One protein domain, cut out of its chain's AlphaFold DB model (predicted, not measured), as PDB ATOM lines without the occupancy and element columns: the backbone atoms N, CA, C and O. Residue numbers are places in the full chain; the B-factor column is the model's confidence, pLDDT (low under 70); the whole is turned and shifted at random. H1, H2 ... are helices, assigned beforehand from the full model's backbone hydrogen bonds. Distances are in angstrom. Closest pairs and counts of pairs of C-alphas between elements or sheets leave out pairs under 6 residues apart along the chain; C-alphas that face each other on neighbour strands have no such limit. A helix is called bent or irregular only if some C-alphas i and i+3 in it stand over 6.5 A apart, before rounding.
ATOM      1  N   SER A   2     204.789 277.451 288.635       94.81
ATOM      2  CA  SER A   2     204.776 278.320 287.454       94.81
ATOM      3  C   SER A   2     203.396 278.358 286.772       94.81
ATOM      4  O   SER A   2     202.562 277.468 286.949       94.81
ATOM      5  N   THR A   3     203.146 279.380 285.950       95.75
ATOM      6  CA  THR A   3     201.975 279.437 285.053       95.75
ATOM      7  C   THR A   3     201.963 278.278 284.055       95.75
ATOM      8  O   THR A   3     200.896 277.747 283.751       95.75
ATOM      9  N   ILE A   4     203.142 277.836 283.607       96.56
ATOM     10  CA  ILE A   4     203.323 276.712 282.678       96.56
ATOM     11  C   ILE A   4     202.888 275.386 283.324       96.56
ATOM     12  O   ILE A   4     202.149 274.612 282.721       96.56
ATOM     13  N   GLU A   5     203.264 275.148 284.582       97.19
ATOM     14  CA  GLU A   5     202.881 273.938 285.328       97.19
ATOM     15  C   GLU A   5     201.362 273.847 285.520       97.19
ATOM     16  O   GLU A   5     200.771 272.787 285.318       97.19
ATOM     17  N   LYS A   6     200.703 274.975 285.828       96.75
ATOM     18  CA  LYS A   6     199.236 275.044 285.945       96.75
ATOM     19  C   LYS A   6     198.534 274.686 284.629       96.75
ATOM     20  O   LYS A   6     197.509 274.007 284.659       96.75
ATOM     21  N   LEU A   7     199.091 275.096 283.485       97.56
ATOM     22  CA  LEU A   7     198.579 274.708 282.166       97.56
ATOM     23  C   LEU A   7     198.767 273.207 281.905       97.56
ATOM     24  O   LEU A   7     197.833 272.562 281.432       97.56
ATOM     25  N   PHE A   8     199.919 272.625 282.257       97.69
ATOM     26  CA  PHE A   8     200.134 271.181 282.121       97.69
ATOM     27  C   PHE A   8     199.164 270.361 282.979       97.69
ATOM     28  O   PHE A   8     198.533 269.448 282.448       97.69
ATOM     29  N   VAL A   9     198.967 270.714 284.256       97.31
ATOM     30  CA  VAL A   9     197.969 270.061 285.128       97.31
ATOM     31  C   VAL A   9     196.576 270.125 284.493       97.31
ATOM     32  O   VAL A   9     195.947 269.088 284.289       97.31
ATOM     33  N   GLN A  10     196.142 271.307 284.038       97.69
ATOM     34  CA  GLN A  10     194.841 271.477 283.380       97.69
ATOM     35  C   GLN A  10     194.695 270.642 282.090       97.69
ATOM     36  O   GLN A  10     193.601 270.159 281.783       97.69
ATOM     37  N   ILE A  11     195.778 270.445 281.330       98.25
ATOM     38  CA  ILE A  11     195.804 269.574 280.144       98.25
ATOM     39  C   ILE A  11     195.671 268.097 280.546       98.25
ATOM     40  O   ILE A  11     194.890 267.371 279.925       98.25
ATOM     41  N   PHE A  12     196.379 267.645 281.585       98.31
ATOM     42  CA  PHE A  12     196.294 266.264 282.072       98.31
ATOM     43  C   PHE A  12     194.927 265.938 282.687       98.31
ATOM     44  O   PHE A  12     194.366 264.888 282.367       98.31
ATOM     45  N   ASP A  13     194.337 266.844 283.465       98.25
ATOM     46  CA  ASP A  13     192.988 266.674 284.021       98.25
ATOM     47  C   ASP A  13     191.933 266.611 282.915       98.25
ATOM     48  O   ASP A  13     191.085 265.714 282.890       98.25
ATOM     49  N   ARG A  14     192.026 267.504 281.921       98.25
ATOM     50  CA  ARG A  14     191.141 267.477 280.751       98.25
ATOM     51  C   ARG A  14     191.311 266.192 279.936       98.25
ATOM     52  O   ARG A  14     190.316 265.655 279.454       98.25
ATOM     53  N   LYS A  15     192.536 265.669 279.803       98.25
ATOM     54  CA  LYS A  15     192.809 264.369 279.169       98.25
ATOM     55  C   LYS A  15     192.176 263.219 279.964       98.25
ATOM     56  O   LYS A  15     191.515 262.379 279.355       98.25
ATOM     57  N   ARG A  16     192.310 263.208 281.297       97.94
ATOM     58  CA  ARG A  16     191.695 262.213 282.195       97.94
ATOM     59  C   ARG A  16     190.171 262.188 282.029       97.94
ATOM     60  O   ARG A  16     189.624 261.137 281.715       97.94
ATOM     61  N   GLN A  17     189.513 263.348 282.096       98.25
ATOM     62  CA  GLN A  17     188.058 263.476 281.912       98.25
ATOM     63  C   GLN A  17     187.563 263.031 280.522       98.25
ATOM     64  O   GLN A  17     186.423 262.585 280.384       98.25
ATOM     65  N   ILE A  18     188.380 263.173 279.471       98.25
ATOM     66  CA  ILE A  18     188.036 262.693 278.121       98.25
ATOM     67  C   ILE A  18     188.118 261.161 278.052       98.25
ATOM     68  O   ILE A  18     187.211 260.537 277.508       98.25
ATOM     69  N   ILE A  19     189.160 260.558 278.635       98.12
ATOM     70  CA  ILE A  19     189.324 259.094 278.710       98.12
ATOM     71  C   ILE A  19     188.192 258.466 279.533       98.12
ATOM     72  O   ILE A  19     187.578 257.494 279.106       98.12
ATOM     73  N   GLU A  20     187.859 259.059 280.677       97.94
ATOM     74  CA  GLU A  20     186.780 258.616 281.563       97.94
ATOM     75  C   GLU A  20     185.409 258.626 280.860       97.94
ATOM     76  O   GLU A  20     184.680 257.633 280.891       97.94
ATOM     77  N   LYS A  21     185.096 259.697 280.116       97.94
ATOM     78  CA  LYS A  21     183.875 259.780 279.294       97.94
ATOM     79  C   LYS A  21     183.858 258.769 278.146       97.94
ATOM     80  O   LYS A  21     182.799 258.215 277.857       97.94
ATOM     81  N   LEU A  22     185.005 258.502 277.516       98.06
ATOM     82  CA  LEU A  22     185.126 257.476 276.477       98.06
ATOM     83  C   LEU A  22     184.876 256.071 277.051       98.06
ATOM     84  O   LEU A  22     184.129 255.294 276.460       98.06
ATOM     85  N   ASN A  23     185.440 255.768 278.223       96.19
ATOM     86  CA  ASN A  23     185.256 254.491 278.913       96.19
ATOM     87  C   ASN A  23     183.796 254.281 279.337       96.19
ATOM     88  O   ASN A  23     183.240 253.211 279.094       96.19
ATOM     89  N   HIS A  24     183.138 255.310 279.877       96.50
ATOM     90  CA  HIS A  24     181.711 255.249 280.196       96.50
ATOM     91  C   HIS A  24     180.846 255.035 278.937       96.50
ATOM     92  O   HIS A  24     179.941 254.201 278.931       96.50
ATOM     93  N   GLN A  25     181.161 255.714 277.827       97.31
ATOM     94  CA  GLN A  25     180.472 255.496 276.550       97.31
ATOM     95  C   GLN A  25     180.700 254.076 275.997       97.31
ATOM     96  O   GLN A  25     179.766 253.491 275.445       97.31
ATOM     97  N   LYS A  26     181.900 253.502 276.171       96.88
ATOM     98  CA  LYS A  26     182.201 252.099 275.840       96.88
ATOM     99  C   LYS A  26     181.329 251.148 276.663       96.88
ATOM    100  O   LYS A  26     180.647 250.316 276.079       96.88
ATOM    101  N   GLN A  27     181.281 251.314 277.987       96.25
ATOM    102  CA  GLN A  27     180.460 250.482 278.879       96.25
ATOM    103  C   GLN A  27     178.971 250.505 278.497       96.25
ATOM    104  O   GLN A  27     178.347 249.449 278.413       96.25
ATOM    105  N   LEU A  28     178.410 251.683 278.192       96.12
ATOM    106  CA  LEU A  28     177.022 251.809 277.726       96.12
ATOM    107  C   LEU A  28     176.788 251.129 276.365       96.12
ATOM    108  O   LEU A  28     175.735 250.527 276.148       96.12
ATOM    109  N   TYR A  29     177.757 251.204 275.446       97.06
ATOM    110  CA  TYR A  29     177.686 250.504 274.163       97.06
ATOM    111  C   TYR A  29     177.756 248.980 274.337       97.06
ATOM    112  O   TYR A  29     176.939 248.268 273.753       97.06
ATOM    113  N   ASP A  30     178.674 248.492 275.172       96.12
ATOM    114  CA  ASP A  30     178.851 247.069 275.465       96.12
ATOM    115  C   ASP A  30     177.596 246.498 276.155       96.12
ATOM    116  O   ASP A  30     177.077 245.467 275.730       96.12
ATOM    117  N   GLN A  31     177.013 247.215 277.126       95.88
ATOM    118  CA  GLN A  31     175.746 246.841 277.775       95.88
ATOM    119  C   GLN A  31     174.568 246.794 276.784       95.88
ATOM    120  O   GLN A  31     173.755 245.870 276.829       95.88
ATOM    121  N   HIS A  32     174.474 247.761 275.865       96.50
ATOM    122  CA  HIS A  32     173.441 247.786 274.823       96.50
ATOM    123  C   HIS A  32     173.644 246.692 273.758       96.50
ATOM    124  O   HIS A  32     172.674 246.158 273.217       96.50
ATOM    125  N   LEU A  33     174.890 246.326 273.443       96.00
ATOM    126  CA  LEU A  33     175.191 245.205 272.554       96.00
ATOM    127  C   LEU A  33     174.852 243.866 273.225       96.00
ATOM    128  O   LEU A  33     174.232 243.011 272.593       96.00
ATOM    129  N   LEU A  34     175.190 243.715 274.508       96.38
ATOM    130  CA  LEU A  34     174.881 242.547 275.330       96.38
ATOM    131  C   LEU A  34     173.367 242.328 275.439       96.38
ATOM    132  O   LEU A  34     172.883 241.243 275.117       96.38
ATOM    133  N   SER A  35     172.603 243.364 275.804       95.44
ATOM    134  CA  SER A  35     171.142 243.264 275.907       95.44
ATOM    135  C   SER A  35     170.489 242.945 274.563       95.44
ATOM    136  O   SER A  35     169.601 242.097 274.495       95.44
ATOM    137  N   LYS A  36     170.976 243.537 273.466       96.69
ATOM    138  CA  LYS A  36     170.496 243.241 272.112       96.69
ATOM    139  C   LYS A  36     170.748 241.788 271.696       96.69
ATOM    140  O   LYS A  36     169.873 241.202 271.062       96.69
ATOM    141  N   LEU A  37     171.903 241.208 272.027       95.88
ATOM    142  CA  LEU A  37     172.210 239.805 271.718       95.88
ATOM    143  C   LEU A  37     171.339 238.848 272.545       95.88
ATOM    144  O   LEU A  37     170.714 237.958 271.970       95.88
ATOM    145  N   LEU A  38     171.194 239.108 273.850       95.25
ATOM    146  CA  LEU A  38     170.319 238.343 274.747       95.25
ATOM    147  C   LEU A  38     168.850 238.368 274.285       95.25
ATOM    148  O   LEU A  38     168.222 237.315 274.188       95.25
ATOM    149  N   ILE A  39     168.321 239.537 273.905       95.50
ATOM    150  CA  ILE A  39     166.959 239.690 273.352       95.50
ATOM    151  C   ILE A  39     166.795 238.946 272.013       95.50
ATOM    152  O   ILE A  39     165.705 238.473 271.697       95.50
ATOM    153  N   GLN A  40     167.865 238.806 271.225       96.44
ATOM    154  CA  GLN A  40     167.866 238.020 269.985       96.44
ATOM    155  C   GLN A  40     168.078 236.511 270.215       96.44
ATOM    156  O   GLN A  40     168.070 235.751 269.248       96.44
ATOM    157  N   GLY A  41     168.266 236.064 271.462       95.38
ATOM    158  CA  GLY A  41     168.590 234.673 271.790       95.38
ATOM    159  C   GLY A  41     169.979 234.232 271.313       95.38
ATOM    160  O   GLY A  41     170.253 233.036 271.261       95.38
ATOM    161  N   ILE A  42     170.846 235.180 270.947       96.81
ATOM    162  CA  ILE A  42     172.213 234.915 270.498       96.81
ATOM    163  C   ILE A  42     173.113 234.921 271.740       96.81
ATOM    164  O   ILE A  42     173.146 235.938 272.439       96.81
ATOM    165  N   PRO A  43     173.859 233.838 272.035       93.06
ATOM    166  CA  PRO A  43     174.794 233.841 273.152       93.06
ATOM    167  C   PRO A  43     175.869 234.920 272.917       93.06
ATOM    168  O   PRO A  43     176.494 234.934 271.851       93.06
ATOM    169  N   PRO A  44     176.076 235.853 273.862       94.56
ATOM    170  CA  PRO A  44     177.059 236.915 273.698       94.56
ATOM    171  C   PRO A  44     178.488 236.343 273.691       94.56
ATOM    172  O   PRO A  44     178.768 235.387 274.418       94.56
ATOM    173  N   PRO A  45     179.419 236.922 272.908       93.44
ATOM    174  CA  PRO A  45     180.828 236.540 272.960       93.44
ATOM    175  C   PRO A  45     181.416 236.696 274.367       93.44
ATOM    176  O   PRO A  45     181.075 237.636 275.084       93.44
ATOM    177  N   SER A  46     182.367 235.834 274.734       89.88
ATOM    178  CA  SER A  46     183.011 235.850 276.058       89.88
ATOM    179  C   SER A  46     183.665 237.189 276.416       89.88
ATOM    180  O   SER A  46     183.622 237.590 277.571       89.88
ATOM    181  N   TRP A  47     184.197 237.928 275.436       91.00
ATOM    182  CA  TRP A  47     184.770 239.266 275.643       91.00
ATOM    183  C   TRP A  47     183.733 240.364 275.939       91.00
ATOM    184  O   TRP A  47     184.106 241.440 276.396       91.00
ATOM    185  N   LEU A  48     182.448 240.118 275.659       92.69
ATOM    186  CA  LEU A  48     181.342 241.041 275.941       92.69
ATOM    187  C   LEU A  48     180.704 240.767 277.316       92.69
ATOM    188  O   LEU A  48     180.057 241.638 277.896       92.69
ATOM    189  N   LEU A  49     180.919 239.567 277.862       85.88
ATOM    190  CA  LEU A  49     180.585 239.193 279.235       85.88
ATOM    191  C   LEU A  49     181.664 239.715 280.202       85.88
ATOM    192  O   LEU A  49     182.413 238.933 280.786       85.88
ATOM    193  N   ASN A  50     181.744 241.048 280.330       76.19
ATOM    194  CA  ASN A  50     182.737 241.773 281.139       76.19
ATOM    195  C   ASN A  50     183.031 241.077 282.479       76.19
ATOM    196  O   ASN A  50     182.146 240.968 283.331       76.19
ATOM    197  N   SER A  51     184.291 240.679 282.672       53.41
ATOM    198  CA  SER A  51     184.776 239.977 283.867       53.41
ATOM    199  C   SER A  51     184.464 240.721 285.166       53.41
ATOM    200  O   SER A  51     184.077 240.101 286.151       53.41
ATOM    201  N   ASP A  52     184.542 242.052 285.145       55.31
ATOM    202  CA  ASP A  52     184.325 242.918 286.312       55.31
ATOM    203  C   ASP A  52     182.906 242.789 286.901       55.31
ATOM    204  O   ASP A  52     182.702 242.949 288.106       55.31
ATOM    205  N   ASN A  53     181.920 242.441 286.063       49.47
ATOM    206  CA  ASN A  53     180.537 242.224 286.487       49.47
ATOM    207  C   ASN A  53     180.296 240.805 287.037       49.47
ATOM    208  O   ASN A  53     179.206 240.547 287.546       49.47
ATOM    209  N   GLN A  54     181.254 239.872 286.935       48.75
ATOM    210  CA  GLN A  54     181.025 238.456 287.274       48.75
ATOM    211  C   GLN A  54     180.806 238.202 288.770       48.75
ATOM    212  O   GLN A  54     180.121 237.248 289.130       48.75
ATOM    213  N   SER A  55     181.234 239.138 289.618       42.41
ATOM    214  CA  SER A  55     180.823 239.265 291.027       42.41
ATOM    215  C   SER A  55     179.300 239.348 291.236       42.41
ATOM    216  O   SER A  55     178.820 239.104 292.338       42.41
ATOM    217  N   SER A  56     178.542 239.685 290.187       44.81
ATOM    218  CA  SER A  56     177.075 239.738 290.154       44.81
ATOM    219  C   SER A  56     176.448 238.790 289.115       44.81
ATOM    220  O   SER A  56     175.228 238.793 288.968       44.81
ATOM    221  N   THR A  57     177.230 238.000 288.357       45.22
ATOM    222  CA  THR A  57     176.687 237.129 287.287       45.22
ATOM    223  C   THR A  57     176.563 235.653 287.654       45.22
ATOM    224  O   THR A  57     176.155 234.873 286.797       45.22
ATOM    225  N   SER A  58     176.877 235.238 288.884       42.47
ATOM    226  CA  SER A  58     176.710 233.838 289.312       42.47
ATOM    227  C   SER A  58     175.254 233.348 289.242       42.47
ATOM    228  O   SER A  58     175.038 232.168 288.995       42.47
ATOM    229  N   ASP A  59     174.274 234.254 289.365       45.19
ATOM    230  CA  ASP A  59     172.836 233.968 289.203       45.19
ATOM    231  C   ASP A  59     172.308 234.130 287.761       45.19
ATOM    232  O   ASP A  59     171.154 233.803 287.478       45.19
ATOM    233  N   LEU A  60     173.110 234.615 286.801       49.94
ATOM    234  CA  LEU A  60     172.615 234.879 285.434       49.94
ATOM    235  C   LEU A  60     172.342 233.609 284.605       49.94
ATOM    236  O   LEU A  60     171.791 233.702 283.509       49.94
ATOM    237  N   THR A  61     172.676 232.429 285.130       49.72
ATOM    238  CA  THR A  61     172.230 231.119 284.626       49.72
ATOM    239  C   THR A  61     170.907 230.643 285.240       49.72
ATOM    240  O   THR A  61     170.310 229.713 284.700       49.72
ATOM    241  N   ALA A  62     170.442 231.263 286.331       44.59
ATOM    242  CA  ALA A  62     169.205 230.918 287.038       44.59
ATOM    243  C   ALA A  62     168.031 231.861 286.710       44.59
ATOM    244  O   ALA A  62     166.880 231.425 286.716       44.59
ATOM    245  N   LEU A  63     168.308 233.133 286.395       47.69
ATOM    246  CA  LEU A  63     167.283 234.123 286.044       47.69
ATOM    247  C   LEU A  63     166.563 233.768 284.736       47.69
ATOM    248  O   LEU A  63     167.185 233.524 283.697       47.69
ATOM    249  N   ASN A  64     165.228 233.798 284.759       50.72
ATOM    250  CA  ASN A  64     164.431 233.497 283.575       50.72
ATOM    251  C   ASN A  64     164.591 234.576 282.491       50.72
ATOM    252  O   ASN A  64     164.884 235.742 282.761       50.72
ATOM    253  N   LYS A  65     164.312 234.209 281.232       63.66
ATOM    254  CA  LYS A  65     164.368 235.130 280.071       63.66
ATOM    255  C   LYS A  65     163.538 236.405 280.274       63.66
ATOM    256  O   LYS A  65     163.866 237.455 279.732       63.66
ATOM    257  N   GLU A  66     162.481 236.305 281.066       61.06
ATOM    258  CA  GLU A  66     161.531 237.373 281.378       61.06
ATOM    259  C   GLU A  66     162.086 238.342 282.443       61.06
ATOM    260  O   GLU A  66     161.869 239.553 282.367       61.06
ATOM    261  N   GLU A  67     162.907 237.842 283.370       59.19
ATOM    262  CA  GLU A  67     163.642 238.644 284.356       59.19
ATOM    263  C   GLU A  67     164.864 239.321 283.727       59.19
ATOM    264  O   GLU A  67     165.117 240.492 284.001       59.19
ATOM    265  N   LEU A  68     165.552 238.643 282.800       64.31
ATOM    266  CA  LEU A  68     166.567 239.251 281.930       64.31
ATOM    267  C   LEU A  68     165.995 240.454 281.166       64.31
ATOM    268  O   LEU A  68     166.581 241.536 281.185       64.31
ATOM    269  N   ILE A  69     164.831 240.296 280.530       60.69
ATOM    270  CA  ILE A  69     164.135 241.396 279.845       60.69
ATOM    271  C   ILE A  69     163.774 242.509 280.839       60.69
ATOM    272  O   ILE A  69     164.002 243.683 280.549       60.69
ATOM    273  N   SER A  70     163.274 242.161 282.026       59.84
ATOM    274  CA  SER A  70     162.876 243.138 283.046       59.84
ATOM    275  C   SER A  70     164.063 243.951 283.582       59.84
ATOM    276  O   SER A  70     164.006 245.180 283.586       59.84
ATOM    277  N   GLY A  71     165.166 243.300 283.967       55.56
ATOM    278  CA  GLY A  71     166.363 243.956 284.509       55.56
ATOM    279  C   GLY A  71     167.179 244.740 283.476       55.56
ATOM    280  O   GLY A  71     167.827 245.725 283.828       55.56
ATOM    281  N   LEU A  72     167.126 244.357 282.194       57.56
ATOM    282  CA  LEU A  72     167.792 245.087 281.107       57.56
ATOM    283  C   LEU A  72     166.973 246.281 280.588       57.56
ATOM    284  O   LEU A  72     167.560 247.224 280.056       57.56
ATOM    285  N   LEU A  73     165.643 246.265 280.734       50.78
ATOM    286  CA  LEU A  73     164.771 247.399 280.394       50.78
ATOM    287  C   LEU A  73     164.572 248.379 281.563       50.78
ATOM    288  O   LEU A  73     164.284 249.552 281.324       50.78
ATOM    289  N   LEU A  74     164.746 247.922 282.806       46.22
ATOM    290  CA  LEU A  74     164.668 248.725 284.026       46.22
ATOM    291  C   LEU A  74     165.978 248.597 284.826       46.22
ATOM    292  O   LEU A  74     166.015 247.873 285.825       46.22
ATOM    293  N   PRO A  75     167.060 249.300 284.431       42.62
ATOM    294  CA  PRO A  75     168.260 249.366 285.255       42.62
ATOM    295  C   PRO A  75     167.898 249.936 286.632       42.62
ATOM    296  O   PRO A  75     167.395 251.060 286.734       42.62
ATOM    297  N   ARG A  76     168.147 249.159 287.697       38.78
ATOM    298  CA  ARG A  76     167.984 249.622 289.085       38.78
ATOM    299  C   ARG A  76     168.735 250.950 289.261       38.78
ATOM    300  O   ARG A  76     169.899 251.015 288.864       38.78
TER     301      ARG A  76
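What this domain is: This is residues 2 to 76 of the 1098 residues of an uncharacterized protein of Chenopodium quinoa (UniProt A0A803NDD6). One long, straight helix, H1, makes the length of this model, and the rest of the printed part is gathered round its far end as a small head. There a long link folds back to the short helix H2, and the chain then returns to H3, which comes near the end of H1 and runs opposite to it; residues 2 to 26, of which 3 to 26 belong to H1, stick out with nothing beside them. The printed part has 75 residues with three named helices, H1, H2 and H3 in chain order, and no named strand, and its class is all helix. It is extended, with a radius of gyration of the C-alphas of 18.4 A, and spans 60 by 24 by 22 A.

How they stand to each other: Begin with H1, residues 3 to 39, and look near its last residues for H3, residues 65 to 73. The two are close but not clearly touching, with 2 pairs of C-alphas within 8 A; the closest C-alphas, those of Ser 35 and Leu 72, are 6.4 A apart. Their lines stand at a shallow tilt of 29 degrees, and they run opposite ways. Now look for H2, residues 51 to 56, which is apart from H1 and also apart from H3. Residues 51 to 56 stand free, and so do residues 2 to 26, of which 3 to 26 belong to H1. Along the backbones of H1 and H3, every pair of O i and N i+4 is within hydrogen-bond range. In H2, 0 of 2 such pairs are within range, while 2 of its 3 pairs of O i and N i+3 are.

Where its parts are: Find C-alpha 3 at (201.975, 279.437, 285.053); from there H1 runs 54.2 A to C-alpha 39 at (166.959, 239.690, 273.352). H2 runs from Ser 51 to Ser 56, 9.9 A between its first and last C-alphas. It is irregular, but only just: C-alphas 52 and 55 are 6.9 A apart. H3 runs 12.3 A from C-alpha 65 to C-alpha 73, which you will find at (164.771, 247.399, 280.394).

The domain as a whole: The two C-alphas farthest apart are those of Ser 2 and Asn 64, at 60.4 A, and the outline is a rod. Without the stretches that stand free, a body of 44 residues spans 22 by 20 by 19 A. The link from H1 to H2 is long, with 11 residues, and the link from H2 to H3 is short, with 8. The printed part has no cut. Look at the B-factor column: the mean pLDDT of the printed part is 80.3, and residues 51 to 76, which include H2 and H3, are under 70.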